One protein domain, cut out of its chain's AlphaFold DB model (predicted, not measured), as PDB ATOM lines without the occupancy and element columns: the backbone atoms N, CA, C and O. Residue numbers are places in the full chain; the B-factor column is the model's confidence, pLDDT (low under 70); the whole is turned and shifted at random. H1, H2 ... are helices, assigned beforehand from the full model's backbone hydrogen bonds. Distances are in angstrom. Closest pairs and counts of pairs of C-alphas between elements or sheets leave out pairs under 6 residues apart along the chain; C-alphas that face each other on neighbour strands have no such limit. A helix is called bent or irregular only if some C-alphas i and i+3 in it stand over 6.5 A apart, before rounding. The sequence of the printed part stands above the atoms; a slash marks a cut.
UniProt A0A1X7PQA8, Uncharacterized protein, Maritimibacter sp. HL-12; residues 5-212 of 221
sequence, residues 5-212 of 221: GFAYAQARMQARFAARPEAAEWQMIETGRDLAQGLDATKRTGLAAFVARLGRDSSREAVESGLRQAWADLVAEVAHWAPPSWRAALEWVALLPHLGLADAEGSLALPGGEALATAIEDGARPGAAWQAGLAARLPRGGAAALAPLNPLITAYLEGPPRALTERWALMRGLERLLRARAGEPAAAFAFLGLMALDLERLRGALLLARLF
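What this domain is: This is residues 5 to 212 of the 221 residues of an uncharacterized protein of Maritimibacter sp. HL-12 (UniProt A0A1X7PQA8). The longest helix, H12, runs through the middle of an up-and-down helical bundle, with H1, H5, H6, H10 and H11 packed on it and H9 farther out, on H6. A hairpin of short helices, H2 and H3, packs on H12 towards its last residues; H4 joins H3 to H5, H8 packs on H9, and the short H7 packs on H8. The printed part has 208 residues, with twelve named helices, H1 to H12 along the chain, and no named strand: all helix. It is compact, with a radius of gyration of the C-alphas of 16.7 A and spans of 49 by 40 by 31 A.

How they stand to each other: Start at H12, residues 185 to 211, the hub, which touches seven helices. H5, residues 60 to 81, touches it at a shallow tilt of 14 degrees, opposite ways; the closest C-alphas, of Arg 60 and Leu 207, are 7.0 A apart. H6, residues 84 to 98, forms a hairpin with H5 and touches H12, closest at C-alphas 97 and 196, 6.0 A. H11, residues 164 to 180, forms a hairpin with H12, touching its residues 186 to 197 alone, closest at C-alphas 178 and 187, 4.2 A; the shallow tilt of 33 degrees is only just short of steep. H10, residues 142 to 157, has a kink of 74 degrees near residue 149 and forms a hairpin with H11, closest at C-alphas 152 and 170, 6.3 A. H1, residues 5 to 18, touches residues 185 to 191 of H12 alone, closest at C-alphas 6 and 185, 6.8 A. H9, residues 126 to 137, touches H6, closest at C-alphas 137 and 89, 5.0 A, and is apart from H12. Look next at the hairpin of H2, residues 23 to 30, and H3, residues 35 to 43: C-alphas 29 and 38 are closest, 5.2 A. H4, residues 48 to 51, touches residues 66 to 71 of H5 alone, closest at C-alphas 50 and 70, 5.1 A. H8, residues 113 to 121, touches H9, closest at C-alphas 120 and 126, 6.0 A, and H7, residues 104 to 108, closest at C-alphas 114 and 108, 5.4 A. Every O i to N i+4 pair is within hydrogen-bond range in H1, H2, H3, H5, H7, H8, H11 and H12, against 3 of 11 in H6 (O i to N i+3: 8 of 12), 7 of 8 in H9 and 7 of 12 in H10; H4 is too short for such a pair.

Where its parts are: Find C-alpha 185 at (6.077, 5.646, -4.954); from there H12 runs 39.3 A to C-alpha 211 at (6.143, -32.601, -13.879). H1 begins at C-alpha 5, (14.949, 9.526, -4.440). H5 measures 32.3 A, H6 24.7 A and H11 24.1 A. H6 and H10 are irregular: C-alphas 85 and 88 are 7.3 A apart, C-alphas 145 and 148 7.5 A.

The domain as a whole: The two C-alphas farthest apart, of Arg 140 and Phe 212, are 49.7 A from each other. The printed part has no cut and no long link. Mean pLDDT of the printed part is 88.0; residues 100 to 109, 159 to 163 and 212 are under 70.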
ATOM      1  N   GLY A   5      14.598  10.945  -4.586       73.25
ATOM      2  CA  GLY A   5      14.949   9.526  -4.440       73.25
ATOM      3  C   GLY A   5      14.226   8.597  -5.425       73.25
ATOM      4  O   GLY A   5      14.820   7.661  -5.947       73.25
ATOM      5  N   PHE A   6      12.972   8.893  -5.779       85.31
ATOM      6  CA  PHE A   6      12.220   8.072  -6.731       85.31
ATOM      7  C   PHE A   6      12.579   8.345  -8.196       85.31
ATOM      8  O   PHE A   6      12.314   7.495  -9.040       85.31
ATOM      9  N   ALA A   7      13.214   9.475  -8.525       85.88
ATOM     10  CA  ALA A   7      13.697   9.720  -9.886       85.88
ATOM     11  C   ALA A   7      14.845   8.763 -10.260       85.88
ATOM     12  O   ALA A   7      14.845   8.198 -11.354       85.88
ATOM     13  N   TYR A   8      15.776   8.520  -9.329       87.31
ATOM     14  CA  TYR A   8      16.837   7.524  -9.508       87.31
ATOM     15  C   TYR A   8      16.263   6.105  -9.624       87.31
ATOM     16  O   TYR A   8      16.577   5.385 -10.576       87.31
ATOM     17  N   ALA A   9      15.356   5.733  -8.710       89.69
ATOM     18  CA  ALA A   9      14.664   4.449  -8.769       89.69
ATOM     19  C   ALA A   9      13.938   4.257 -10.113       89.69
ATOM     20  O   ALA A   9      14.034   3.189 -10.715       89.69
ATOM     21  N   GLN A  10      13.274   5.296 -10.633       91.81
ATOM     22  CA  GLN A  10      12.553   5.235 -11.905       91.81
ATOM     23  C   GLN A  10      13.461   4.815 -13.064       91.81
ATOM     24  O   GLN A  10      13.088   3.925 -13.822       91.81
ATOM     25  N   ALA A  11      14.643   5.419 -13.210       91.31
ATOM     26  CA  ALA A  11      15.554   5.090 -14.307       91.31
ATOM     27  C   ALA A  11      16.005   3.618 -14.260       91.31
ATOM     28  O   ALA A  11      15.999   2.923 -15.277       91.31
ATOM     29  N   ARG A  12      16.329   3.114 -13.061       91.56
ATOM     30  CA  ARG A  12      16.736   1.717 -12.843       91.56
ATOM     31  C   ARG A  12      15.598   0.729 -13.111       91.56
ATOM     32  O   ARG A  12      15.832  -0.314 -13.721       91.56
ATOM     33  N   MET A  13      14.378   1.067 -12.692       93.69
ATOM     34  CA  MET A  13      13.182   0.260 -12.952       93.69
ATOM     35  C   MET A  13      12.823   0.237 -14.438       93.69
ATOM     36  O   MET A  13      12.503  -0.825 -14.953       93.69
ATOM     37  N   GLN A  14      12.924   1.365 -15.147       91.00
ATOM     38  CA  GLN A  14      12.663   1.424 -16.591       91.00
ATOM     39  C   GLN A  14      13.643   0.559 -17.388       91.00
ATOM     40  O   GLN A  14      13.214  -0.179 -18.268       91.00
ATOM     41  N   ALA A  15      14.933   0.579 -17.039       90.81
ATOM     42  CA  ALA A  15      15.928  -0.279 -17.683       90.81
ATOM     43  C   ALA A  15      15.605  -1.776 -17.510       90.81
ATOM     44  O   ALA A  15      15.696  -2.539 -18.465       90.81
ATOM     45  N   ARG A  16      15.174  -2.193 -16.310       90.12
ATOM     46  CA  ARG A  16      14.736  -3.578 -16.055       90.12
ATOM     47  C   ARG A  16      13.432  -3.917 -16.761       90.12
ATOM     48  O   ARG A  16      13.311  -4.990 -17.335       90.12
ATOM     49  N   PHE A  17      12.468  -3.005 -16.726       90.94
ATOM     50  CA  PHE A  17      11.180  -3.182 -17.385       90.94
ATOM     51  C   PHE A  17      11.346  -3.385 -18.897       90.94
ATOM     52  O   PHE A  17      10.675  -4.240 -19.463       90.94
ATOM     53  N   ALA A  18      12.272  -2.659 -19.529       90.12
ATOM     54  CA  ALA A  18      12.584  -2.807 -20.950       90.12
ATOM     55  C   ALA A  18      13.255  -4.147 -21.307       90.12
ATOM     56  O   ALA A  18      13.218  -4.539 -22.465       90.12
ATOM     57  N   ALA A  19      13.854  -4.846 -20.338       90.12
ATOM     58  CA  ALA A  19      14.491  -6.147 -20.542       90.12
ATOM     59  C   ALA A  19      13.539  -7.336 -20.300       90.12
ATOM     60  O   ALA A  19      13.970  -8.487 -20.370       90.12
ATOM     61  N   ARG A  20      12.268  -7.086 -19.955       92.75
ATOM     62  CA  ARG A  20      11.293  -8.152 -19.686       92.75
ATOM     63  C   ARG A  20      11.073  -9.020 -20.929       92.75
ATOM     64  O   ARG A  20      11.093  -8.476 -22.030       92.75
ATOM     65  N   PRO A  21      10.792 -10.325 -20.758       92.44
ATOM     66  CA  PRO A  21      10.577 -11.194 -21.898       92.44
ATOM     67  C   PRO A  21       9.344 -10.777 -22.703       92.44
ATOM     68  O   PRO A  21       8.270 -10.520 -22.145       92.44
ATOM     69  N   GLU A  22       9.490 -10.764 -24.020       91.25
ATOM     70  CA  GLU A  22       8.410 -10.554 -24.973       91.25
ATOM     71  C   GLU A  22       7.582 -11.832 -25.188       91.25
ATOM     72  O   GLU A  22       7.876 -12.910 -24.666       91.25
ATOM     73  N   ALA A  23       6.512 -11.733 -25.984       90.12
ATOM     74  CA  ALA A  23       5.606 -12.853 -26.239       90.12
ATOM     75  C   ALA A  23       6.320 -14.083 -26.834       90.12
ATOM     76  O   ALA A  23       6.043 -15.205 -26.414       90.12
ATOM     77  N   ALA A  24       7.253 -13.879 -27.770       91.94
ATOM     78  CA  ALA A  24       8.011 -14.967 -28.388       91.94
ATOM     79  C   ALA A  24       8.964 -15.651 -27.394       91.94
ATOM     80  O   ALA A  24       9.070 -16.876 -27.376       91.94
ATOM     81  N   GLU A  25       9.617 -14.877 -26.528       93.94
ATOM     82  CA  GLU A  25      10.509 -15.408 -25.494       93.94
ATOM     83  C   GLU A  25       9.739 -16.197 -24.441       93.94
ATOM     84  O   GLU A  25      10.144 -17.296 -24.064       93.94
ATOM     85  N   TRP A  26       8.577 -15.691 -24.029       94.44
ATOM     86  CA  TRP A  26       7.681 -16.431 -23.151       94.44
ATOM     87  C   TRP A  26       7.203 -17.742 -23.768       94.44
ATOM     88  O   TRP A  26       7.205 -18.759 -23.079       94.44
ATOM     89  N   GLN A  27       6.857 -17.742 -25.057       91.75
ATOM     90  CA  GLN A  27       6.485 -18.969 -25.759       91.75
ATOM     91  C   GLN A  27       7.628 -19.994 -25.723       91.75
ATOM     92  O   GLN A  27       7.373 -21.176 -25.508       91.75
ATOM     93  N   MET A  28       8.886 -19.568 -25.884       90.25
ATOM     94  CA  MET A  28      10.047 -20.464 -25.775       90.25
ATOM     95  C   MET A  28      10.231 -21.028 -24.360       90.25
ATOM     96  O   MET A  28      10.558 -22.201 -24.218       90.25
ATOM     97  N   ILE A  29      10.007 -20.221 -23.318       92.62
ATOM     98  CA  ILE A  29      10.085 -20.680 -21.921       92.62
ATOM     99  C   ILE A  29       8.983 -21.709 -21.632       92.62
ATOM    100  O   ILE A  29       9.252 -22.758 -21.054       92.62
ATOM    101  N   GLU A  30       7.746 -21.427 -22.045       90.75
ATOM    102  CA  GLU A  30       6.566 -22.248 -21.735       90.75
ATOM    103  C   GLU A  30       6.486 -23.543 -22.552       90.75
ATOM    104  O   GLU A  30       5.855 -24.503 -22.119       90.75
ATOM    105  N   THR A  31       7.130 -23.590 -23.721       88.31
ATOM    106  CA  THR A  31       7.209 -24.798 -24.563       88.31
ATOM    107  C   THR A  31       8.378 -25.718 -24.198       88.31
ATOM    108  O   THR A  31       8.525 -26.785 -24.798       88.31
ATOM    109  N   GLY A  32       9.202 -25.335 -23.215       83.00
ATOM    110  CA  GLY A  32      10.295 -26.161 -22.705       83.00
ATOM    111  C   GLY A  32       9.791 -27.527 -22.230       83.00
ATOM    112  O   GLY A  32       8.908 -27.613 -21.382       83.00
ATOM    113  N   ARG A  33      10.358 -28.605 -22.782       79.06
ATOM    114  CA  ARG A  33       9.903 -29.989 -22.530       79.06
ATOM    115  C   ARG A  33      10.446 -30.606 -21.242       79.06
ATOM    116  O   ARG A  33      10.005 -31.680 -20.846       79.06
ATOM    117  N   ASP A  34      11.429 -29.957 -20.634       88.25
ATOM    118  CA  ASP A  34      12.018 -30.336 -19.357       88.25
ATOM    119  C   ASP A  34      12.573 -29.093 -18.639       88.25
ATOM    120  O   ASP A  34      12.662 -27.997 -19.210       88.25
ATOM    121  N   LEU A  35      12.950 -29.262 -17.368       89.56
ATOM    122  CA  LEU A  35      13.493 -28.176 -16.553       89.56
ATOM    123  C   LEU A  35      14.761 -27.562 -17.170       89.56
ATOM    124  O   LEU A  35      14.925 -26.347 -17.115       89.56
ATOM    125  N   ALA A  36      15.650 -28.357 -17.770       91.19
ATOM    126  CA  ALA A  36      16.898 -27.849 -18.339       91.19
ATOM    127  C   ALA A  36      16.626 -26.888 -19.506       91.19
ATOM    128  O   ALA A  36      17.155 -25.777 -19.528       91.19
ATOM    129  N   GLN A  37      15.733 -27.275 -20.419       90.56
ATOM    130  CA  GLN A  37      15.298 -26.451 -21.545       90.56
ATOM    131  C   GLN A  37      14.611 -25.165 -21.064       90.56
ATOM    132  O   GLN A  37      14.919 -24.085 -21.568       90.56
ATOM    133  N   GLY A  38      13.736 -25.260 -20.057       92.12
ATOM    134  CA  GLY A  38      13.083 -24.094 -19.450       92.12
ATOM    135  C   GLY A  38      14.077 -23.111 -18.816       92.12
ATOM    136  O   GLY A  38      13.981 -21.898 -19.026       92.12
ATOM    137  N   LEU A  39      15.078 -23.619 -18.087       94.44
ATOM    138  CA  LEU A  39      16.153 -22.806 -17.508       94.44
ATOM    139  C   LEU A  39      17.005 -22.138 -18.594       94.44
ATOM    140  O   LEU A  39      17.294 -20.945 -18.495       94.44
ATOM    141  N   ASP A  40      17.388 -22.869 -19.639       94.00
ATOM    142  CA  ASP A  40      18.220 -22.335 -20.720       94.00
ATOM    143  C   ASP A  40      17.482 -21.305 -21.580       94.00
ATOM    144  O   ASP A  40      18.079 -20.300 -21.972       94.00
ATOM    145  N   ALA A  41      16.180 -21.491 -21.817       94.19
ATOM    146  CA  ALA A  41      15.336 -20.475 -22.438       94.19
ATOM    147  C   ALA A  41      15.258 -19.216 -21.561       94.19
ATOM    148  O   ALA A  41      15.475 -18.109 -22.050       94.19
ATOM    149  N   THR A  42      15.045 -19.377 -20.251       95.50
ATOM    150  CA  THR A  42      14.919 -18.250 -19.314       95.50
ATOM    151  C   THR A  42      16.209 -17.431 -19.213       95.50
ATOM    152  O   THR A  42      16.154 -16.200 -19.204       95.50
ATOM    153  N   LYS A  43      17.381 -18.082 -19.203       95.00
ATOM    154  CA  LYS A  43      18.700 -17.420 -19.151       95.00
ATOM    155  C   LYS A  43      18.978 -16.487 -20.333       95.00
ATOM    156  O   LYS A  43      19.847 -15.629 -20.221       95.00
ATOM    157  N   ARG A  44      18.269 -16.647 -21.456       93.31
ATOM    158  CA  ARG A  44      18.401 -15.785 -22.643       93.31
ATOM    159  C   ARG A  44      17.535 -14.524 -22.579       93.31
ATOM    160  O   ARG A  44      17.611 -13.709 -23.486       93.31
ATOM    161  N   THR A  45      16.747 -14.361 -21.518       93.44
ATOM    162  CA  THR A  45      15.817 -13.240 -21.324       93.44
ATOM    163  C   THR A  45      16.246 -12.361 -20.147       93.44
ATOM    164  O   THR A  45      17.144 -12.722 -19.379       93.44
ATOM    165  N   GLY A  46      15.550 -11.245 -19.906       91.31
ATOM    166  CA  GLY A  46      15.772 -10.435 -18.700       91.31
ATOM    167  C   GLY A  46      15.419 -11.118 -17.373       91.31
ATOM    168  O   GLY A  46      15.699 -10.549 -16.319       91.31
ATOM    169  N   LEU A  47      14.853 -12.332 -17.385       95.19
ATOM    170  CA  LEU A  47      14.597 -13.127 -16.177       95.19
ATOM    171  C   LEU A  47      15.765 -14.044 -15.785       95.19
ATOM    172  O   LEU A  47      15.640 -14.801 -14.826       95.19
ATOM    173  N   ALA A  48      16.916 -13.968 -16.459       95.00
ATOM    174  CA  ALA A  48      18.081 -14.803 -16.155       95.00
ATOM    175  C   ALA A  48      18.484 -14.790 -14.665       95.00
ATOM    176  O   ALA A  48      18.834 -15.828 -14.103       95.00
ATOM    177  N   ALA A  49      18.373 -13.635 -13.999       93.94
ATOM    178  CA  ALA A  49      18.672 -13.495 -12.574       93.94
ATOM    179  C   ALA A  49      17.774 -14.367 -11.672       93.94
ATOM    180  O   ALA A  49      18.237 -14.838 -10.636       93.94
ATOM    181  N   PHE A  50      16.528 -14.642 -12.080       95.19
ATOM    182  CA  PHE A  50      15.599 -15.487 -11.319       95.19
ATOM    183  C   PHE A  50      15.994 -16.961 -11.299       95.19
ATOM    184  O   PHE A  50      15.660 -17.677 -10.361       95.19
ATOM    185  N   VAL A  51      16.728 -17.414 -12.315       96.06
ATOM    186  CA  VAL A  51      17.118 -18.820 -12.477       96.06
ATOM    187  C   VAL A  51      18.611 -19.056 -12.266       96.06
ATOM    188  O   VAL A  51      19.082 -20.179 -12.411       96.06
ATOM    189  N   ALA A  52      19.368 -18.020 -11.897       94.00
ATOM    190  CA  ALA A  52      20.826 -18.075 -11.795       94.00
ATOM    191  C   ALA A  52      21.336 -19.127 -10.792       94.00
ATOM    192  O   ALA A  52      22.429 -19.662 -10.963       94.00
ATOM    193  N   ARG A  53      20.542 -19.436  -9.757       92.88
ATOM    194  CA  ARG A  53      20.865 -20.427  -8.717       92.88
ATOM    195  C   ARG A  53      20.342 -21.838  -9.016       92.88
ATOM    196  O   ARG A  53      20.590 -22.747  -8.230       92.88
ATOM    197  N   LEU A  54      19.601 -22.027 -10.108       94.38
ATOM    198  CA  LEU A  54      18.934 -23.288 -10.423       94.38
ATOM    199  C   LEU A  54      19.764 -24.121 -11.404       94.38
ATOM    200  O   LEU A  54      20.210 -23.640 -12.447       94.38
ATOM    201  N   GLY A  55      19.940 -25.399 -11.075       91.62
ATOM    202  CA  GLY A  55      20.517 -26.406 -11.962       91.62
ATOM    203  C   GLY A  55      19.455 -27.265 -12.648       91.62
ATOM    204  O   GLY A  55      18.299 -27.313 -12.223       91.62
ATOM    205  N   ARG A  56      19.869 -28.005 -13.678       89.81
ATOM    206  CA  ARG A  56      19.012 -28.947 -14.423       89.81
ATOM    207  C   ARG A  56      18.363 -30.032 -13.546       89.81
ATOM    208  O   ARG A  56      17.248 -30.450 -13.822       89.81
ATOM    209  N   ASP A  57      19.048 -30.435 -12.475       88.62
ATOM    210  CA  ASP A  57      18.626 -31.513 -11.573       88.62
ATOM    211  C   ASP A  57      17.922 -30.970 -10.315       88.62
ATOM    212  O   ASP A  57      17.667 -31.717  -9.372       88.62
ATOM    213  N   SER A  58      17.596 -29.667 -10.284       91.75
ATOM    214  CA  SER A  58      16.955 -29.046  -9.119       91.75
ATOM    215  C   SER A  58      15.653 -29.771  -8.766       91.75
ATOM    216  O   SER A  58      14.830 -30.093  -9.637       91.75
ATOM    217  N   SER A  59      15.465 -30.032  -7.473       90.06
ATOM    218  CA  SER A  59      14.187 -30.520  -6.957       90.06
ATOM    219  C   SER A  59      13.120 -29.428  -7.058       90.06
ATOM    220  O   SER A  59      13.424 -28.253  -7.282       90.06
ATOM    221  N   ARG A  60      11.855 -29.808  -6.870       87.81
ATOM    222  CA  ARG A  60      10.740 -28.857  -6.812       87.81
ATOM    223  C   ARG A  60      10.967 -27.801  -5.727       87.81
ATOM    224  O   ARG A  60      10.795 -26.614  -5.977       87.81
ATOM    225  N   GLU A  61      11.393 -28.239  -4.552       86.88
ATOM    226  CA  GLU A  61      11.667 -27.398  -3.387       86.88
ATOM    227  C   GLU A  61      12.827 -26.439  -3.675       86.88
ATOM    228  O   GLU A  61      12.753 -25.257  -3.341       86.88
ATOM    229  N   ALA A  62      13.873 -26.915  -4.363       90.25
ATOM    230  CA  ALA A  62      14.993 -26.079  -4.783       90.25
ATOM    231  C   ALA A  62      14.569 -25.010  -5.808       90.25
ATOM    232  O   ALA A  62      15.020 -23.869  -5.712       90.25
ATOM    233  N   VAL A  63      13.681 -25.348  -6.753       91.00
ATOM    234  CA  VAL A  63      13.109 -24.382  -7.708       91.00
ATOM    235  C   VAL A  63      12.293 -23.315  -6.979       91.00
ATOM    236  O   VAL A  63      12.545 -22.128  -7.172       91.00
ATOM    237  N   GLU A  64      11.361 -23.713  -6.113       89.50
ATOM    238  CA  GLU A  64      10.519 -22.780  -5.348       89.50
ATOM    239  C   GLU A  64      11.356 -21.863  -4.446       89.50
ATOM    240  O   GLU A  64      11.193 -20.641  -4.473       89.50
ATOM    241  N   SER A  65      12.303 -22.432  -3.695       88.31
ATOM    242  CA  SER A  65      13.201 -21.675  -2.818       88.31
ATOM    243  C   SER A  65      14.101 -20.715  -3.605       88.31
ATOM    244  O   SER A  65      14.225 -19.542  -3.248       88.31
ATOM    245  N   GLY A  66      14.671 -21.163  -4.729       92.06
ATOM    246  CA  GLY A  66      15.510 -20.326  -5.589       92.06
ATOM    247  C   GLY A  66      14.750 -19.143  -6.194       92.06
ATOM    248  O   GLY A  66      15.253 -18.018  -6.167       92.06
ATOM    249  N   LEU A  67      13.522 -19.373  -6.670       92.94
ATOM    250  CA  LEU A  67      12.645 -18.319  -7.190       92.94
ATOM    251  C   LEU A  67      12.220 -17.334  -6.094       92.94
ATOM    252  O   LEU A  67      12.251 -16.123  -6.324       92.94
ATOM    253  N   ARG A  68      11.874 -17.829  -4.897       91.12
ATOM    254  CA  ARG A  68      11.550 -16.994  -3.730       91.12
ATOM    255  C   ARG A  68      12.728 -16.102  -3.343       91.12
ATOM    256  O   ARG A  68      12.541 -14.905  -3.135       91.12
ATOM    257  N   GLN A  69      13.939 -16.653  -3.294       91.62
ATOM    258  CA  GLN A  69      15.126 -15.873  -2.959       91.62
ATOM    259  C   GLN A  69      15.438 -14.830  -4.039       91.62
ATOM    260  O   GLN A  69      15.710 -13.681  -3.709       91.62
ATOM    261  N   ALA A  70      15.368 -15.190  -5.322       94.56
ATOM    262  CA  ALA A  70      15.618 -14.228  -6.394       94.56
ATOM    263  C   ALA A  70      14.583 -13.090  -6.421       94.56
ATOM    264  O   ALA A  70      14.922 -11.941  -6.705       94.56
ATOM    265  N   TRP A  71      13.329 -13.393  -6.078       94.94
ATOM    266  CA  TRP A  71      12.297 -12.384  -5.870       94.94
ATOM    267  C   TRP A  71      12.627 -11.453  -4.701       94.94
ATOM    268  O   TRP A  71      12.605 -10.235  -4.875       94.94
ATOM    269  N   ALA A  72      12.987 -12.004  -3.540       93.19
ATOM    270  CA  ALA A  72      13.388 -11.215  -2.378       93.19
ATOM    271  C   ALA A  72      14.597 -10.312  -2.685       93.19
ATOM    272  O   ALA A  72      14.585  -9.136  -2.320       93.19
ATOM    273  N   ASP A  73      15.589 -10.823  -3.424       94.81
ATOM    274  CA  ASP A  73      16.766 -10.068  -3.863       94.81
ATOM    275  C   ASP A  73      16.358  -8.875  -4.758       94.81
ATOM    276  O   ASP A  73      16.827  -7.752  -4.551       94.81
ATOM    277  N   LEU A  74      15.427  -9.076  -5.705       95.69
ATOM    278  CA  LEU A  74      14.885  -7.997  -6.542       95.69
ATOM    279  C   LEU A  74      14.119  -6.952  -5.716       95.69
ATOM    280  O   LEU A  74      14.296  -5.750  -5.929       95.69
ATOM    281  N   VAL A  75      13.259  -7.387  -4.790       96.19
ATOM    282  CA  VAL A  75      12.495  -6.470  -3.931       96.19
ATOM    283  C   VAL A  75      13.437  -5.627  -3.073       96.19
ATOM    284  O   VAL A  75      13.277  -4.405  -3.020       96.19
ATOM    285  N   ALA A  76      14.441  -6.250  -2.452       95.38
ATOM    286  CA  ALA A  76      15.445  -5.562  -1.647       95.38
ATOM    287  C   ALA A  76      16.234  -4.538  -2.481       95.38
ATOM    288  O   ALA A  76      16.475  -3.415  -2.031       95.38
ATOM    289  N   GLU A  77      16.582  -4.877  -3.724       95.56
ATOM    290  CA  GLU A  77      17.260  -3.956  -4.635       95.56
ATOM    291  C   GLU A  77      16.393  -2.727  -4.971       95.56
ATOM    292  O   GLU A  77      16.867  -1.589  -4.903       95.56
ATOM    293  N   VAL A  78      15.108  -2.930  -5.282       95.62
ATOM    294  CA  VAL A  78      14.166  -1.832  -5.567       95.62
ATOM    295  C   VAL A  78      13.941  -0.964  -4.330       95.62
ATOM    296  O   VAL A  78      13.952   0.267  -4.429       95.62
ATOM    297  N   ALA A  79      13.774  -1.583  -3.158       95.19
ATOM    298  CA  ALA A  79      13.654  -0.878  -1.887       95.19
ATOM    299  C   ALA A  79      14.901  -0.026  -1.610       95.19
ATOM    300  O   ALA A  79      14.782   1.132  -1.208       95.19
ATOM    301  N   HIS A  80      16.099  -0.540  -1.899       94.88
ATOM    302  CA  HIS A  80      17.347   0.192  -1.700       94.88
ATOM    303  C   HIS A  80      17.411   1.504  -2.499       94.88
ATOM    304  O   HIS A  80      17.912   2.507  -1.980       94.88
ATOM    305  N   TRP A  81      16.866   1.533  -3.723       93.69
ATOM    306  CA  TRP A  81      16.799   2.755  -4.538       93.69
ATOM    307  C   TRP A  81      15.783   3.780  -4.027       93.69
ATOM    308  O   TRP A  81      15.879   4.958  -4.372       93.69
ATOM    309  N   ALA A  82      14.792   3.348  -3.247       92.31
ATOM    310  CA  ALA A  82      13.749   4.212  -2.721       92.31
ATOM    311  C   ALA A  82      14.216   4.990  -1.472       92.31
ATOM    312  O   ALA A  82      15.166   4.591  -0.782       92.31
ATOM    313  N   PRO A  83      13.534   6.101  -1.124       93.06
ATOM    314  CA  PRO A  83      13.784   6.804   0.129       93.06
ATOM    315  C   PRO A  83      13.641   5.870   1.347       93.06
ATOM    316  O   PRO A  83      12.727   5.041   1.357       93.06
ATOM    317  N   PRO A  84      14.456   6.034   2.409       93.56
ATOM    318  CA  PRO A  84      14.438   5.150   3.580       93.56
ATOM    319  C   PRO A  84      13.053   4.944   4.205       93.56
ATOM    320  O   PRO A  84      12.713   3.833   4.596       93.56
ATOM    321  N   SER A  85      12.216   5.987   4.220       94.38
ATOM    322  CA  SER A  85      10.856   5.941   4.770       94.38
ATOM    323  C   SER A  85       9.893   5.016   4.014       94.38
ATOM    324  O   SER A  85       8.807   4.746   4.511       94.38
ATOM    325  N   TRP A  86      10.246   4.589   2.800       95.25
ATOM    326  CA  TRP A  86       9.437   3.710   1.951       95.25
ATOM    327  C   TRP A  86       9.950   2.268   1.904       95.25
ATOM    328  O   TRP A  86       9.242   1.401   1.395       95.25
ATOM    329  N   ARG A  87      11.154   1.996   2.425       95.06
ATOM    330  CA  ARG A  87      11.821   0.689   2.293       95.06
ATOM    331  C   ARG A  87      11.012  -0.444   2.901       95.06
ATOM    332  O   ARG A  87      10.696  -1.384   2.188       95.06
ATOM    333  N   ALA A  88      10.567  -0.281   4.145       94.62
ATOM    334  CA  ALA A  88       9.767  -1.293   4.833       94.62
ATOM    335  C   ALA A  88       8.477  -1.648   4.067       94.62
ATOM    336  O   ALA A  88       8.081  -2.809   4.015       94.62
ATOM    337  N   ALA A  89       7.824  -0.661   3.445       95.31
ATOM    338  CA  ALA A  89       6.621  -0.892   2.648       95.31
ATOM    339  C   ALA A  89       6.916  -1.625   1.327       95.31
ATOM    340  O   ALA A  89       6.109  -2.444   0.897       95.31
ATOM    341  N   LEU A  90       8.056  -1.344   0.686       95.50
ATOM    342  CA  LEU A  90       8.489  -2.044  -0.529       95.50
ATOM    343  C   LEU A  90       8.953  -3.470  -0.223       95.50
ATOM    344  O   LEU A  90       8.543  -4.392  -0.913       95.50
ATOM    345  N   GLU A  91       9.730  -3.667   0.841       94.62
ATOM    346  CA  GLU A  91      10.177  -4.985   1.313       94.62
ATOM    347  C   GLU A  91       8.995  -5.903   1.644       94.62
ATOM    348  O   GLU A  91       9.024  -7.087   1.325       94.62
ATOM    349  N   TRP A  92       7.900  -5.350   2.175       94.31
ATOM    350  CA  TRP A  92       6.664  -6.094   2.433       94.31
ATOM    351  C   TRP A  92       6.020  -6.702   1.171       94.31
ATOM    352  O   TRP A  92       5.302  -7.703   1.244       94.31
ATOM    353  N   VAL A  93       6.298  -6.139  -0.011       92.94
ATOM    354  CA  VAL A  93       5.838  -6.687  -1.298       92.94
ATOM    355  C   VAL A  93       6.482  -8.043  -1.593       92.94
ATOM    356  O   VAL A  93       5.906  -8.824  -2.346       92.94
ATOM    357  N   ALA A  94       7.602  -8.384  -0.943       92.50
ATOM    358  CA  ALA A  94       8.229  -9.696  -1.072       92.50
ATOM    359  C   ALA A  94       7.255 -10.846  -0.754       92.50
ATOM    360  O   ALA A  94       7.315 -11.886  -1.396       92.50
ATOM    361  N   LEU A  95       6.306 -10.647   0.166       88.81
ATOM    362  CA  LEU A  95       5.328 -11.670   0.557       88.81
ATOM    363  C   LEU A  95       4.199 -11.874  -0.470       88.81
ATOM    364  O   LEU A  95       3.524 -12.902  -0.444       88.81
ATOM    365  N   LEU A  96       3.983 -10.912  -1.372       87.69
ATOM    366  CA  LEU A  96       2.792 -10.843  -2.223       87.69
ATOM    367  C   LEU A  96       2.600 -12.083  -3.135       87.69
ATOM    368  O   LEU A  96       1.512 -12.660  -3.089       87.69
ATOM    369  N   PRO A  97       3.617 -12.586  -3.873       87.56
ATOM    370  CA  PRO A  97       3.474 -13.763  -4.753       87.56
ATOM    371  C   PRO A  97       3.321 -15.106  -4.033       87.56
ATOM    372  O   PRO A  97       3.184 -16.159  -4.675       87.56
ATOM    373  N   HIS A  98       3.387 -15.079  -2.701       82.56
ATOM    374  CA  HIS A  98       3.399 -16.255  -1.842       82.56
ATOM    375  C   HIS A  98       2.133 -16.385  -0.985       82.56
ATOM    376  O   HIS A  98       1.927 -17.432  -0.387       82.56
ATOM    377  N   LEU A  99       1.235 -15.390  -0.988       79.56
ATOM    378  CA  LEU A  99       0.013 -15.389  -0.164       79.56
ATOM    379  C   LEU A  99      -0.943 -16.564  -0.437       79.56
ATOM    380  O   LEU A  99      -1.757 -16.898   0.418       79.56
ATOM    381  N   GLY A 100      -0.878 -17.157  -1.632       66.94
ATOM    382  CA  GLY A 100      -1.682 -18.316  -2.034       66.94
ATOM    383  C   GLY A 100      -0.904 -19.631  -2.103       66.94
ATOM    384  O   GLY A 100      -1.460 -20.635  -2.544       66.94
ATOM    385  N   LEU A 101       0.380 -19.636  -1.731       65.94
ATOM    386  CA  LEU A 101       1.179 -20.855  -1.690       65.94
ATOM    387  C   LEU A 101       1.028 -21.494  -0.312       65.94
ATOM    388  O   LEU A 101       1.317 -20.871   0.702       65.94
ATOM    389  N   ALA A 102       0.616 -22.759  -0.285       48.03
ATOM    390  CA  ALA A 102       0.469 -23.543   0.942       48.03
ATOM    391  C   ALA A 102       1.806 -23.838   1.659       48.03
ATOM    392  O   ALA A 102       1.800 -24.411   2.743       48.03
ATOM    393  N   ASP A 103       2.944 -23.452   1.071       53.62
ATOM    394  CA  ASP A 103       4.255 -23.522   1.717       53.62
ATOM    395  C   ASP A 103       4.428 -22.322   2.661       53.62
ATOM    396  O   ASP A 103       5.111 -21.333   2.358       53.62
ATOM    397  N   ALA A 104       3.716 -22.397   3.789       54.16
ATOM    398  CA  ALA A 104       3.826 -21.439   4.877       54.16
ATOM    399  C   ALA A 104       5.278 -21.391   5.369       54.16
ATOM    400  O   ALA A 104       5.877 -20.325   5.406       54.16
ATOM    401  N   GLU A 105       5.900 -22.540   5.617       57.59
ATOM    402  CA  GLU A 105       7.219 -22.637   6.251       57.59
ATOM    403  C   GLU A 105       8.301 -21.840   5.504       57.59
ATOM    404  O   GLU A 105       9.033 -21.042   6.091       57.59
ATOM    405  N   GLY A 106       8.332 -21.954   4.176       60.34
ATOM    406  CA  GLY A 106       9.282 -21.215   3.362       60.34
ATOM    407  C   GLY A 106       8.952 -19.729   3.147       60.34
ATOM    408  O   GLY A 106       9.859 -18.913   2.962       60.34
ATOM    409  N   SER A 107       7.668 -19.366   3.138       60.00
ATOM    410  CA  SER A 107       7.210 -17.982   2.925       60.00
ATOM    411  C   SER A 107       7.312 -17.139   4.202       60.00
ATOM    412  O   SER A 107       7.478 -15.921   4.127       60.00
ATOM    413  N   LEU A 108       7.277 -17.790   5.369       63.41
ATOM    414  CA  LEU A 108       7.428 -17.172   6.686       63.41
ATOM    415  C   LEU A 108       8.862 -16.739   7.003       63.41
ATOM    416  O   LEU A 108       9.049 -15.827   7.803       63.41
ATOM    417  N   ALA A 109       9.854 -17.318   6.323       68.31
ATOM    418  CA  ALA A 109      11.259 -16.926   6.444       68.31
ATOM    419  C   ALA A 109      11.576 -15.551   5.817       68.31
ATOM    420  O   ALA A 109      12.657 -15.001   6.037       68.31
ATOM    421  N   LEU A 110      10.664 -14.985   5.017       71.62
ATOM    422  CA  LEU A 110      10.820 -13.636   4.474       71.62
ATOM    423  C   LEU A 110      10.546 -12.573   5.553       71.62
ATOM    424  O   LEU A 110       9.731 -12.803   6.449       71.62
ATOM    425  N   PRO A 111      11.160 -11.375   5.466       72.81
ATOM    426  CA  PRO A 111      10.949 -10.312   6.444       72.81
ATOM    427  C   PRO A 111       9.466 -10.006   6.698       72.81
ATOM    428  O   PRO A 111       8.735  -9.554   5.816       72.81
ATOM    429  N   GLY A 112       9.034 -10.230   7.942       75.44
ATOM    430  CA  GLY A 112       7.665  -9.988   8.392       75.44
ATOM    431  C   GLY A 112       6.650 -11.083   8.035       75.44
ATOM    432  O   GLY A 112       5.462 -10.902   8.307       75.44
ATOM    433  N   GLY A 113       7.106 -12.216   7.493       79.44
ATOM    434  CA  GLY A 113       6.291 -13.407   7.277       79.44
ATOM    435  C   GLY A 113       5.641 -13.912   8.567       79.44
ATOM    436  O   GLY A 113       4.444 -14.161   8.567       79.44
ATOM    437  N   GLU A 114       6.367 -13.940   9.688       81.44
ATOM    438  CA  GLU A 114       5.833 -14.339  11.006       81.44
ATOM    439  C   GLU A 114       4.562 -13.570  11.400       81.44
ATOM    440  O   GLU A 114       3.553 -14.167  11.756       81.44
ATOM    441  N   ALA A 115       4.568 -12.241  11.254       81.88
ATOM    442  CA  ALA A 115       3.404 -11.415  11.575       81.88
ATOM    443  C   ALA A 115       2.204 -11.717  10.660       81.88
ATOM    444  O   ALA A 115       1.053 -11.598  11.078       81.88
ATOM    445  N   LEU A 116       2.472 -12.095   9.405       84.62
ATOM    446  CA  LEU A 116       1.444 -12.545   8.476       84.62
ATOM    447  C   LEU A 116       0.906 -13.932   8.871       84.62
ATOM    448  O   LEU A 116      -0.309 -14.105   8.835       84.62
ATOM    449  N   ALA A 117       1.768 -14.877   9.281       82.44
ATOM    450  CA  ALA A 117       1.354 -16.184   9.815       82.44
ATOM    451  C   ALA A 117       0.411 -16.020  10.992       82.44
ATOM    452  O   ALA A 117      -0.708 -16.511  10.927       82.44
ATOM    453  N   THR A 118       0.837 -15.286  12.021       85.25
ATOM    454  CA  THR A 118       0.044 -15.100  13.239       85.25
ATOM    455  C   THR A 118      -1.327 -14.519  12.908       85.25
ATOM    456  O   THR A 118      -2.340 -15.041  13.351       85.25
ATOM    457  N   ALA A 119      -1.396 -13.504  12.039       86.44
ATOM    458  CA  ALA A 119      -2.681 -12.941  11.631       86.44
ATOM    459  C   ALA A 119      -3.583 -13.965  10.914       86.44
ATOM    460  O   ALA A 119      -4.798 -13.945  11.101       86.44
ATOM    461  N   ILE A 120      -3.011 -14.844  10.085       84.44
ATOM    462  CA  ILE A 120      -3.755 -15.906   9.388       84.44
ATOM    463  C   ILE A 120      -4.209 -16.996  10.368       84.44
ATOM    464  O   ILE A 120      -5.351 -17.446  10.276       84.44
ATOM    465  N   GLU A 121      -3.353 -17.393  11.312       85.12
ATOM    466  CA  GLU A 121      -3.670 -18.331  12.399       85.12
ATOM    467  C   GLU A 121      -4.807 -17.798  13.282       85.12
ATOM    468  O   GLU A 121      -5.723 -18.543  13.625       85.12
ATOM    469  N   ASP A 122      -4.823 -16.486  13.526       87.69
ATOM    470  CA  ASP A 122      -5.898 -15.763  14.216       87.69
ATOM    471  C   ASP A 122      -7.176 -15.602  13.357       87.69
ATOM    472  O   ASP A 122      -8.149 -14.966  13.771       87.69
ATOM    473  N   GLY A 123      -7.207 -16.177  12.149       85.75
ATOM    474  CA  GLY A 123      -8.379 -16.241  11.274       85.75
ATOM    475  C   GLY A 123      -8.484 -15.123  10.233       85.75
ATOM    476  O   GLY A 123      -9.508 -15.018   9.546       85.75
ATOM    477  N   ALA A 124      -7.465 -14.275  10.065       87.19
ATOM    478  CA  ALA A 124      -7.477 -13.267   9.010       87.19
ATOM    479  C   ALA A 124      -7.312 -13.904   7.623       87.19
ATOM    480  O   ALA A 124      -6.504 -14.803   7.396       87.19
ATOM    481  N   ARG A 125      -8.031 -13.370   6.627       86.94
ATOM    482  CA  ARG A 125      -7.775 -13.729   5.224       86.94
ATOM    483  C   ARG A 125      -6.363 -13.260   4.830       86.94
ATOM    484  O   ARG A 125      -6.069 -12.085   5.072       86.94
ATOM    485  N   PRO A 126      -5.533 -14.077   4.146       85.62
ATOM    486  CA  PRO A 126      -4.151 -13.715   3.806       85.62
ATOM    487  C   PRO A 126      -4.011 -12.354   3.116       85.62
ATOM    488  O   PRO A 126      -3.181 -11.536   3.505       85.62
ATOM    489  N   GLY A 127      -4.878 -12.055   2.140       85.94
ATOM    490  CA  GLY A 127      -4.862 -10.760   1.455       85.94
ATOM    491  C   GLY A 127      -5.200  -9.575   2.366       85.94
ATOM    492  O   GLY A 127      -4.570  -8.524   2.261       85.94
ATOM    493  N   ALA A 128      -6.133  -9.746   3.306       88.25
ATOM    494  CA  ALA A 128      -6.486  -8.702   4.268       88.25
ATOM    495  C   ALA A 128      -5.348  -8.459   5.275       88.25
ATOM    496  O   ALA A 128      -5.000  -7.309   5.547       88.25
ATOM    497  N   ALA A 129      -4.726  -9.531   5.772       89.69
ATOM    498  CA  ALA A 129      -3.567  -9.446   6.656       89.69
ATOM    499  C   ALA A 129      -2.371  -8.772   5.959       89.69
ATOM    500  O   ALA A 129      -1.739  -7.878   6.526       89.69
ATOM    501  N   TRP A 130      -2.114  -9.109   4.690       90.75
ATOM    502  CA  TRP A 130      -1.075  -8.452   3.899       90.75
ATOM    503  C   TRP A 130      -1.361  -6.958   3.678       90.75
ATOM    504  O   TRP A 130      -0.458  -6.137   3.843       90.75
ATOM    505  N   GLN A 131      -2.604  -6.572   3.368       91.62
ATOM    506  CA  GLN A 131      -2.982  -5.159   3.213       91.62
ATOM    507  C   GLN A 131      -2.801  -4.362   4.509       91.62
ATOM    508  O   GLN A 131      -2.261  -3.254   4.475       91.62
ATOM    509  N   ALA A 132      -3.211  -4.923   5.650       91.50
ATOM    510  CA  ALA A 132      -3.014  -4.299   6.956       91.50
ATOM    511  C   ALA A 132      -1.518  -4.131   7.275       91.50
ATOM    512  O   ALA A 132      -1.083  -3.054   7.692       91.50
ATOM    513  N   GLY A 133      -0.715  -5.163   6.996       92.31
ATOM    514  CA  GLY A 133       0.736  -5.121   7.151       92.31
ATOM    515  C   GLY A 133       1.406  -4.060   6.275       92.31
ATOM    516  O   GLY A 133       2.318  -3.374   6.747       92.31
ATOM    517  N   LEU A 134       0.929  -3.866   5.040       93.56
ATOM    518  CA  LEU A 134       1.403  -2.795   4.166       93.56
ATOM    519  C   LEU A 134       1.044  -1.430   4.754       93.56
ATOM    520  O   LEU A 134       1.922  -0.582   4.895       93.56
ATOM    521  N   ALA A 135      -0.222  -1.227   5.134       94.00
ATOM    522  CA  ALA A 135      -0.712   0.038   5.674       94.00
ATOM    523  C   ALA A 135       0.078   0.491   6.913       94.00
ATOM    524  O   ALA A 135       0.436   1.664   7.011       94.00
ATOM    525  N   ALA A 136       0.426  -0.443   7.805       94.00
ATOM    526  CA  ALA A 136       1.230  -0.177   8.999       94.00
ATOM    527  C   ALA A 136       2.672   0.280   8.694       94.00
ATOM    528  O   ALA A 136       3.314   0.905   9.536       94.00
ATOM    529  N   ARG A 137       3.190  -0.025   7.498       94.62
ATOM    530  CA  ARG A 137       4.561   0.293   7.063       94.62
ATOM    531  C   ARG A 137       4.637   1.527   6.169       94.62
ATOM    532  O   ARG A 137       5.736   1.948   5.808       94.62
ATOM    533  N   LEU A 138       3.497   2.104   5.783       95.44
ATOM    534  CA  LEU A 138       3.482   3.290   4.939       95.44
ATOM    535  C   LEU A 138       3.959   4.520   5.723       95.44
ATOM    536  O   LEU A 138       3.522   4.747   6.854       95.44
ATOM    537  N   PRO A 139       4.799   5.377   5.118       95.00
ATOM    538  CA  PRO A 139       5.123   6.659   5.720       95.00
ATOM    539  C   PRO A 139       3.880   7.554   5.783       95.00
ATOM    540  O   PRO A 139       2.866   7.308   5.121       95.00
ATOM    541  N   ARG A 140       3.960   8.656   6.541       91.56
ATOM    542  CA  ARG A 140       2.882   9.661   6.581       91.56
ATOM    543  C   ARG A 140       2.531  10.131   5.163       91.56
ATOM    544  O   ARG A 140       3.410  10.489   4.386       91.56
ATOM    545  N   GLY A 141       1.240  10.110   4.831       90.19
ATOM    546  CA  GLY A 141       0.738  10.421   3.485       90.19
ATOM    547  C   GLY A 141       0.931   9.306   2.447       90.19
ATOM    548  O   GLY A 141       0.481   9.450   1.311       90.19
ATOM    549  N   GLY A 142       1.544   8.178   2.817       92.50
ATOM    550  CA  GLY A 142       1.802   7.059   1.915       92.50
ATOM    551  C   GLY A 142       0.527   6.412   1.377       92.50
ATOM    552  O   GLY A 142       0.470   6.082   0.197       92.50
ATOM    553  N   ALA A 143      -0.531   6.334   2.191       93.62
ATOM    554  CA  ALA A 143      -1.835   5.829   1.754       93.62
ATOM    555  C   ALA A 143      -2.412   6.641   0.580       93.62
ATOM    556  O   ALA A 143      -2.872   6.070  -0.403       93.62
ATOM    557  N   ALA A 144      -2.317   7.975   0.634       93.06
ATOM    558  CA  ALA A 144      -2.757   8.837  -0.462       93.06
ATOM    559  C   ALA A 144      -1.882   8.662  -1.713       93.06
ATOM    560  O   ALA A 144      -2.396   8.635  -2.829       93.06
ATOM    561  N   ALA A 145      -0.568   8.492  -1.536       91.81
ATOM    562  CA  ALA A 145       0.357   8.255  -2.645       91.81
ATOM    563  C   ALA A 145       0.132   6.898  -3.341       91.81
ATOM    564  O   ALA A 145       0.382   6.788  -4.540       91.81
ATOM    565  N   LEU A 146      -0.351   5.879  -2.620       94.06
ATOM    566  CA  LEU A 146      -0.665   4.560  -3.182       94.06
ATOM    567  C   LEU A 146      -2.132   4.380  -3.586       94.06
ATOM    568  O   LEU A 146      -2.448   3.377  -4.218       94.06
ATOM    569  N   ALA A 147      -3.018   5.344  -3.317       93.94
ATOM    570  CA  ALA A 147      -4.438   5.246  -3.663       93.94
ATOM    571  C   ALA A 147      -4.718   4.789  -5.119       93.94
ATOM    572  O   ALA A 147      -5.614   3.965  -5.307       93.94
ATOM    573  N   PRO A 148      -3.947   5.214  -6.149       93.00
ATOM    574  CA  PRO A 148      -4.138   4.726  -7.520       93.00
ATOM    575  C   PRO A 148      -3.885   3.223  -7.727       93.00
ATOM    576  O   PRO A 148      -4.357   2.667  -8.715       93.00
ATOM    577  N   LEU A 149      -3.130   2.567  -6.839       91.62
ATOM    578  CA  LEU A 149      -2.830   1.133  -6.903       91.62
ATOM    579  C   LEU A 149      -3.878   0.264  -6.217       91.62
ATOM    580  O   LEU A 149      -3.948  -0.921  -6.532       91.62
ATOM    581  N   ASN A 150      -4.690   0.823  -5.316       91.31
ATOM    582  CA  ASN A 150      -5.642   0.051  -4.516       91.31
ATOM    583  C   ASN A 150      -6.530  -0.884  -5.358       91.31
ATOM    584  O   ASN A 150      -6.624  -2.053  -4.995       91.31
ATOM    585  N   PRO A 151      -7.104  -0.463  -6.506       89.06
ATOM    586  CA  PRO A 151      -7.907  -1.368  -7.330       89.06
ATOM    587  C   PRO A 151      -7.110  -2.559  -7.879       89.06
ATOM    588  O   PRO A 151      -7.641  -3.659  -7.980       89.06
ATOM    589  N   LEU A 152      -5.833  -2.351  -8.221       87.56
ATOM    590  CA  LEU A 152      -4.961  -3.392  -8.772       87.56
ATOM    591  C   LEU A 152      -4.478  -4.354  -7.683       87.56
ATOM    592  O   LEU A 152      -4.427  -5.557  -7.915       87.56
ATOM    593  N   ILE A 153      -4.172  -3.830  -6.492       86.44
ATOM    594  CA  ILE A 153      -3.840  -4.635  -5.312       86.44
ATOM    595  C   ILE A 153      -5.035  -5.512  -4.937       86.44
ATOM    596  O   ILE A 153      -4.875  -6.714  -4.777       86.44
ATOM    597  N   THR A 154      -6.237  -4.938  -4.841       85.69
ATOM    598  CA  THR A 154      -7.452  -5.710  -4.547       85.69
ATOM    599  C   THR A 154      -7.686  -6.789  -5.599       85.69
ATOM    600  O   THR A 154      -7.858  -7.947  -5.233       85.69
ATOM    601  N   ALA A 155      -7.608  -6.447  -6.890       84.00
ATOM    602  CA  ALA A 155      -7.783  -7.415  -7.972       84.00
ATOM    603  C   ALA A 155      -6.778  -8.577  -7.908       84.00
ATOM    604  O   ALA A 155      -7.137  -9.708  -8.206       84.00
ATOM    605  N   TYR A 156      -5.535  -8.313  -7.502       83.00
ATOM    606  CA  TYR A 156      -4.523  -9.350  -7.316       83.00
ATOM    607  C   TYR A 156      -4.810 -10.243  -6.090       83.00
ATOM    608  O   TYR A 156      -4.598 -11.452  -6.133       83.00
ATOM    609  N   LEU A 157      -5.296  -9.657  -4.992       80.50
ATOM    610  CA  LEU A 157      -5.510 -10.352  -3.717       80.50
ATOM    611  C   LEU A 157      -6.808 -11.164  -3.640       80.50
ATOM    612  O   LEU A 157      -6.868 -12.111  -2.858       80.50
ATOM    613  N   GLU A 158      -7.841 -10.822  -4.417       74.88
ATOM    614  CA  GLU A 158      -9.070 -11.634  -4.497       74.88
ATOM    615  C   GLU A 158      -8.842 -12.992  -5.190       74.88
ATOM    616  O   GLU A 158      -9.663 -13.904  -5.092       74.88
ATOM    617  N   GLY A 159      -7.681 -13.152  -5.821       63.25
ATOM    618  CA  GLY A 159      -7.168 -14.391  -6.381       63.25
ATOM    619  C   GLY A 159      -6.287 -14.084  -7.590       63.25
ATOM    620  O   GLY A 159      -6.538 -13.095  -8.280       63.25
ATOM    621  N   PRO A 160      -5.272 -14.917  -7.893       56.47
ATOM    622  CA  PRO A 160      -4.519 -14.747  -9.127       56.47
ATOM    623  C   PRO A 160      -5.508 -14.783 -10.302       56.47
ATOM    624  O   PRO A 160      -6.376 -15.665 -10.315       56.47
ATOM    625  N   PRO A 161      -5.422 -13.840 -11.261       58.91
ATOM    626  CA  PRO A 161      -6.375 -13.733 -12.359       58.91
ATOM    627  C   PRO A 161      -6.468 -15.073 -13.089       58.91
ATOM    628  O   PRO A 161      -5.505 -15.519 -13.718       58.91
ATOM    629  N   ARG A 162      -7.616 -15.744 -12.953       60.75
ATOM    630  CA  ARG A 162      -7.826 -17.100 -13.487       60.75
ATOM    631  C   ARG A 162      -8.078 -17.048 -14.986       60.75
ATOM    632  O   ARG A 162      -7.734 -17.986 -15.702       60.75
ATOM    633  N   ALA A 163      -8.643 -15.939 -15.464       67.88
ATOM    634  CA  ALA A 163      -8.798 -15.659 -16.879       67.88
ATOM    635  C   ALA A 163      -7.614 -14.838 -17.419       67.88
ATOM    636  O   ALA A 163      -7.181 -13.844 -16.831       67.88
ATOM    637  N   LEU A 164      -7.133 -15.204 -18.610       70.56
ATOM    638  CA  LEU A 164      -6.053 -14.496 -19.310       70.56
ATOM    639  C   LEU A 164      -6.366 -12.999 -19.513       70.56
ATOM    640  O   LEU A 164      -5.479 -12.147 -19.433       70.56
ATOM    641  N   THR A 165      -7.641 -12.665 -19.719       78.19
ATOM    642  CA  THR A 165      -8.145 -11.295 -19.873       78.19
ATOM    643  C   THR A 165      -7.985 -10.448 -18.613       78.19
ATOM    644  O   THR A 165      -7.574  -9.290 -18.720       78.19
ATOM    645  N   GLU A 166      -8.256 -11.008 -17.433       80.88
ATOM    646  CA  GLU A 166      -8.071 -10.338 -16.137       80.88
ATOM    647  C   GLU A 166      -6.590 -10.049 -15.892       80.88
ATOM    648  O   GLU A 166      -6.217  -8.932 -15.528       80.88
ATOM    649  N   ARG A 167      -5.723 -11.023 -16.201       82.69
ATOM    650  CA  ARG A 167      -4.270 -10.871 -16.078       82.69
ATOM    651  C   ARG A 167      -3.753  -9.755 -16.970       82.69
ATOM    652  O   ARG A 167      -3.012  -8.888 -16.514       82.69
ATOM    653  N   TRP A 168      -4.178  -9.729 -18.230       85.31
ATOM    654  CA  TRP A 168      -3.805  -8.659 -19.150       85.31
ATOM    655  C   TRP A 168      -4.356  -7.296 -18.728       85.31
ATOM    656  O   TRP A 168      -3.682  -6.283 -18.911       85.31
ATOM    657  N   ALA A 169      -5.567  -7.237 -18.167       88.19
ATOM    658  CA  ALA A 169      -6.122  -5.996 -17.640       88.19
ATOM    659  C   ALA A 169      -5.287  -5.464 -16.465       88.19
ATOM    660  O   ALA A 169      -4.948  -4.276 -16.457       88.19
ATOM    661  N   LEU A 170      -4.891  -6.343 -15.539       89.94
ATOM    662  CA  LEU A 170      -4.009  -6.022 -14.422       89.94
ATOM    663  C   LEU A 170      -2.636  -5.538 -14.911       89.94
ATOM    664  O   LEU A 170      -2.215  -4.443 -14.537       89.94
ATOM    665  N   MET A 171      -1.982  -6.282 -15.813       90.94
ATOM    666  CA  MET A 171      -0.695  -5.894 -16.409       90.94
ATOM    667  C   MET A 171      -0.766  -4.510 -17.061       90.94
ATOM    668  O   MET A 171       0.014  -3.623 -16.719       90.94
ATOM    669  N   ARG A 172      -1.755  -4.269 -17.933       92.25
ATOM    670  CA  ARG A 172      -1.943  -2.956 -18.575       92.25
ATOM    671  C   ARG A 172      -2.207  -1.846 -17.558       92.25
ATOM    672  O   ARG A 172      -1.763  -0.715 -17.749       92.25
ATOM    673  N   GLY A 173      -2.948  -2.140 -16.490       94.25
ATOM    674  CA  GLY A 173      -3.172  -1.218 -15.378       94.25
ATOM    675  C   GLY A 173      -1.860  -0.792 -14.720       94.25
ATOM    676  O   GLY A 173      -1.588   0.407 -14.616       94.25
ATOM    677  N   LEU A 174      -1.024  -1.765 -14.358       94.56
ATOM    678  CA  LEU A 174       0.279  -1.539 -13.733       94.56
ATOM    679  C   LEU A 174       1.239  -0.793 -14.673       94.56
ATOM    680  O   LEU A 174       1.857   0.186 -14.265       94.56
ATOM    681  N   GLU A 175       1.305  -1.163 -15.953       95.19
ATOM    682  CA  GLU A 175       2.141  -0.474 -16.949       95.19
ATOM    683  C   GLU A 175       1.735   0.986 -17.167       95.19
ATOM    684  O   GLU A 175       2.580   1.856 -17.398       95.19
ATOM    685  N   ARG A 176       0.429   1.279 -17.129       95.00
ATOM    686  CA  ARG A 176      -0.057   2.660 -17.196       95.00
ATOM    687  C   ARG A 176       0.349   3.438 -15.953       95.00
ATOM    688  O   ARG A 176       0.811   4.564 -16.101       95.00
ATOM    689  N   LEU A 177       0.235   2.856 -14.758       93.88
ATOM    690  CA  LEU A 177       0.660   3.517 -13.519       93.88
ATOM    691  C   LEU A 177       2.169   3.757 -13.473       93.88
ATOM    692  O   LEU A 177       2.586   4.865 -13.142       93.88
ATOM    693  N   LEU A 178       2.975   2.773 -13.876       93.62
ATOM    694  CA  LEU A 178       4.434   2.881 -13.954       93.62
ATOM    695  C   LEU A 178       4.881   4.078 -14.810       93.62
ATOM    696  O   LEU A 178       5.859   4.753 -14.480       93.62
ATOM    697  N   ARG A 179       4.154   4.353 -15.901       92.12
ATOM    698  CA  ARG A 179       4.406   5.487 -16.804       92.12
ATOM    699  C   ARG A 179       3.808   6.795 -16.286       92.12
ATOM    700  O   ARG A 179       4.503   7.804 -16.223       92.12
ATOM    701  N   ALA A 180       2.536   6.785 -15.895       92.50
ATOM    702  CA  ALA A 180       1.798   7.985 -15.499       92.50
ATOM    703  C   ALA A 180       2.273   8.584 -14.167       92.50
ATOM    704  O   ALA A 180       2.101   9.777 -13.933       92.50
ATOM    705  N   ARG A 181       2.860   7.763 -13.289       91.81
ATOM    706  CA  ARG A 181       3.330   8.149 -11.949       91.81
ATOM    707  C   ARG A 181       4.850   8.052 -11.827       91.81
ATOM    708  O   ARG A 181       5.374   7.769 -10.755       91.81
ATOM    709  N   ALA A 182       5.569   8.263 -12.930       90.06
ATOM    710  CA  ALA A 182       7.025   8.188 -12.958       90.06
ATOM    711  C   ALA A 182       7.667   9.108 -11.901       90.06
ATOM    712  O   ALA A 182       7.386  10.309 -11.841       90.06
ATOM    713  N   GLY A 183       8.549   8.539 -11.076       89.12
ATOM    714  CA  GLY A 183       9.181   9.259  -9.963       89.12
ATOM    715  C   GLY A 183       8.288   9.444  -8.726       89.12
ATOM    716  O   GLY A 183       8.620  10.246  -7.849       89.12
ATOM    717  N   GLU A 184       7.171   8.720  -8.643       92.75
ATOM    718  CA  GLU A 184       6.328   8.599  -7.449       92.75
ATOM    719  C   GLU A 184       6.398   7.170  -6.873       92.75
ATOM    720  O   GLU A 184       6.696   6.226  -7.609       92.75
ATOM    721  N   PRO A 185       6.069   6.970  -5.580       93.38
ATOM    722  CA  PRO A 185       6.077   5.646  -4.954       93.38
ATOM    723  C   PRO A 185       5.246   4.614  -5.716       93.38
ATOM    724  O   PRO A 185       5.692   3.487  -5.906       93.38
ATOM    725  N   ALA A 186       4.074   5.012  -6.225       94.19
ATOM    726  CA  ALA A 186       3.179   4.123  -6.954       94.19
ATOM    727  C   ALA A 186       3.838   3.459  -8.179       94.19
ATOM    728  O   ALA A 186       3.489   2.332  -8.519       94.19
ATOM    729  N   ALA A 187       4.817   4.106  -8.819       94.31
ATOM    730  CA  ALA A 187       5.557   3.494  -9.919       94.31
ATOM    731  C   ALA A 187       6.426   2.314  -9.452       94.31
ATOM    732  O   ALA A 187       6.496   1.308 -10.153       94.31
ATOM    733  N   ALA A 188       7.027   2.391  -8.260       95.50
ATOM    734  CA  ALA A 188       7.835   1.298  -7.717       95.50
ATOM    735  C   ALA A 188       6.992   0.070  -7.368       95.50
ATOM    736  O   ALA A 188       7.333  -1.049  -7.747       95.50
ATOM    737  N   PHE A 189       5.839   0.279  -6.734       96.25
ATOM    738  CA  PHE A 189       4.886  -0.800  -6.481       96.25
ATOM    739  C   PHE A 189       4.298  -1.365  -7.782       96.25
ATOM    740  O   PHE A 189       4.138  -2.575  -7.897       96.25
ATOM    741  N   ALA A 190       4.021  -0.523  -8.786       95.69
ATOM    742  CA  ALA A 190       3.557  -0.993 -10.091       95.69
ATOM    743  C   ALA A 190       4.608  -1.862 -10.800       95.69
ATOM    744  O   ALA A 190       4.268  -2.906 -11.353       95.69
ATOM    745  N   PHE A 191       5.881  -1.454 -10.754       96.75
ATOM    746  CA  PHE A 191       7.000  -2.238 -11.274       96.75
ATOM    747  C   PHE A 191       7.111  -3.596 -10.571       96.75
ATOM    748  O   PHE A 191       7.149  -4.625 -11.243       96.75
ATOM    749  N   LEU A 192       7.096  -3.618  -9.235       96.19
ATOM    750  CA  LEU A 192       7.131  -4.867  -8.470       96.19
ATOM    751  C   LEU A 192       5.913  -5.752  -8.764       96.19
ATOM    752  O   LEU A 192       6.073  -6.956  -8.920       96.19
ATOM    753  N   GLY A 193       4.720  -5.176  -8.929       94.19
ATOM    754  CA  GLY A 193       3.527  -5.922  -9.336       94.19
ATOM    755  C   GLY A 193       3.668  -6.580 -10.713       94.19
ATOM    756  O   GLY A 193       3.253  -7.719 -10.897       94.19
ATOM    757  N   LEU A 194       4.299  -5.905 -11.679       94.56
ATOM    758  CA  LEU A 194       4.586  -6.494 -12.993       94.56
ATOM    759  C   LEU A 194       5.578  -7.654 -12.884       94.56
ATOM    760  O   LEU A 194       5.362  -8.704 -13.482       94.56
ATOM    761  N   MET A 195       6.628  -7.480 -12.082       95.31
ATOM    762  CA  MET A 195       7.631  -8.519 -11.864       95.31
ATOM    763  C   MET A 195       7.080  -9.719 -11.086       95.31
ATOM    764  O   MET A 195       7.448 -10.851 -11.385       95.31
ATOM    765  N   ALA A 196       6.159  -9.496 -10.146       92.62
ATOM    766  CA  ALA A 196       5.427 -10.557  -9.461       92.62
ATOM    767  C   ALA A 196       4.614 -11.406 -10.450       92.62
ATOM    768  O   ALA A 196       4.652 -12.633 -10.394       92.62
ATOM    769  N   LEU A 197       3.936 -10.771 -11.413       90.81
ATOM    770  CA  LEU A 197       3.195 -11.495 -12.449       90.81
ATOM    771  C   LEU A 197       4.119 -12.308 -13.364       90.81
ATOM    772  O   LEU A 197       3.745 -13.413 -13.761       90.81
ATOM    773  N   ASP A 198       5.305 -11.801 -13.698       93.31
ATOM    774  CA  ASP A 198       6.297 -12.560 -14.470       93.31
ATOM    775  C   ASP A 198       6.850 -13.741 -13.666       93.31
ATOM    776  O   ASP A 198       6.960 -14.845 -14.196       93.31
ATOM    777  N   LEU A 199       7.132 -13.539 -12.378       93.00
ATOM    778  CA  LEU A 199       7.568 -14.593 -11.465       93.00
ATOM    779  C   LEU A 199       6.544 -15.727 -11.387       93.00
ATOM    780  O   LEU A 199       6.911 -16.892 -11.495       93.00
ATOM    781  N   GLU A 200       5.259 -15.407 -11.235       89.81
ATOM    782  CA  GLU A 200       4.194 -16.413 -11.203       89.81
ATOM    783  C   GLU A 200       4.109 -17.206 -12.507       89.81
ATOM    784  O   GLU A 200       3.890 -18.420 -12.478       89.81
ATOM    785  N   ARG A 201       4.301 -16.529 -13.649       90.69
ATOM    786  CA  ARG A 201       4.351 -17.171 -14.968       90.69
ATOM    787  C   ARG A 201       5.532 -18.128 -15.066       90.69
ATOM    788  O   ARG A 201       5.348 -19.288 -15.421       90.69
ATOM    789  N   LEU A 202       6.721 -17.644 -14.710       93.75
ATOM    790  CA  LEU A 202       7.963 -18.405 -14.750       93.75
ATOM    791  C   LEU A 202       7.893 -19.622 -13.826       93.75
ATOM    792  O   LEU A 202       8.211 -20.728 -14.249       93.75
ATOM    793  N   ARG A 203       7.414 -19.438 -12.591       91.94
ATOM    794  CA  ARG A 203       7.187 -20.523 -11.632       91.94
ATOM    795  C   ARG A 203       6.293 -21.603 -12.237       91.94
ATOM    796  O   ARG A 203       6.661 -22.772 -12.213       91.94
ATOM    797  N   GLY A 204       5.155 -21.218 -12.821       89.62
ATOM    798  CA  GLY A 204       4.252 -22.156 -13.492       89.62
ATOM    799  C   GLY A 204       4.943 -22.940 -14.611       89.62
ATOM    800  O   GLY A 204       4.860 -24.165 -14.631       89.62
ATOM    801  N   ALA A 205       5.677 -22.252 -15.490       91.56
ATOM    802  CA  ALA A 205       6.402 -22.881 -16.593       91.56
ATOM    803  C   ALA A 205       7.466 -23.883 -16.105       91.56
ATOM    804  O   ALA A 205       7.497 -25.020 -16.569       91.56
ATOM    805  N   LEU A 206       8.299 -23.499 -15.132       92.62
ATOM    806  CA  LEU A 206       9.374 -24.358 -14.620       92.62
ATOM    807  C   LEU A 206       8.841 -25.573 -13.849       92.62
ATOM    808  O   LEU A 206       9.386 -26.669 -13.979       92.62
ATOM    809  N   LEU A 207       7.767 -25.406 -13.070       89.81
ATOM    810  CA  LEU A 207       7.140 -26.518 -12.352       89.81
ATOM    811  C   LEU A 207       6.443 -27.492 -13.308       89.81
ATOM    812  O   LEU A 207       6.576 -28.702 -13.134       89.81
ATOM    813  N   LEU A 208       5.752 -26.995 -14.338       86.94
ATOM    814  CA  LEU A 208       5.142 -27.847 -15.365       86.94
ATOM    815  C   LEU A 208       6.199 -28.621 -16.159       86.94
ATOM    816  O   LEU A 208       6.064 -29.834 -16.315       86.94
ATOM    817  N   ALA A 209       7.285 -27.961 -16.570       85.06
ATOM    818  CA  ALA A 209       8.407 -28.606 -17.253       85.06
ATOM    819  C   ALA A 209       9.089 -29.685 -16.387       85.06
ATOM    820  O   ALA A 209       9.708 -30.610 -16.908       85.06
ATOM    821  N   ARG A 210       8.966 -29.606 -15.053       82.31
ATOM    822  CA  ARG A 210       9.461 -30.639 -14.131       82.31
ATOM    823  C   ARG A 210       8.502 -31.820 -13.967       82.31
ATOM    824  O   ARG A 210       8.979 -32.929 -13.736       82.31
ATOM    825  N   LEU A 211       7.190 -31.583 -14.045       77.06
ATOM    826  CA  LEU A 211       6.143 -32.601 -13.879       77.06
ATOM    827  C   LEU A 211       5.961 -33.483 -15.119       77.06
ATOM    828  O   LEU A 211       5.587 -34.644 -14.977       77.06
ATOM    829  N   PHE A 212       6.247 -32.955 -16.312       64.88
ATOM    830  CA  PHE A 212       6.117 -33.681 -17.578       64.88
ATOM    831  C   PHE A 212       7.445 -33.751 -18.344       64.88
ATOM    832  O   PHE A 212       7.524 -33.224 -19.455       64.88
TER     833      PHE A 212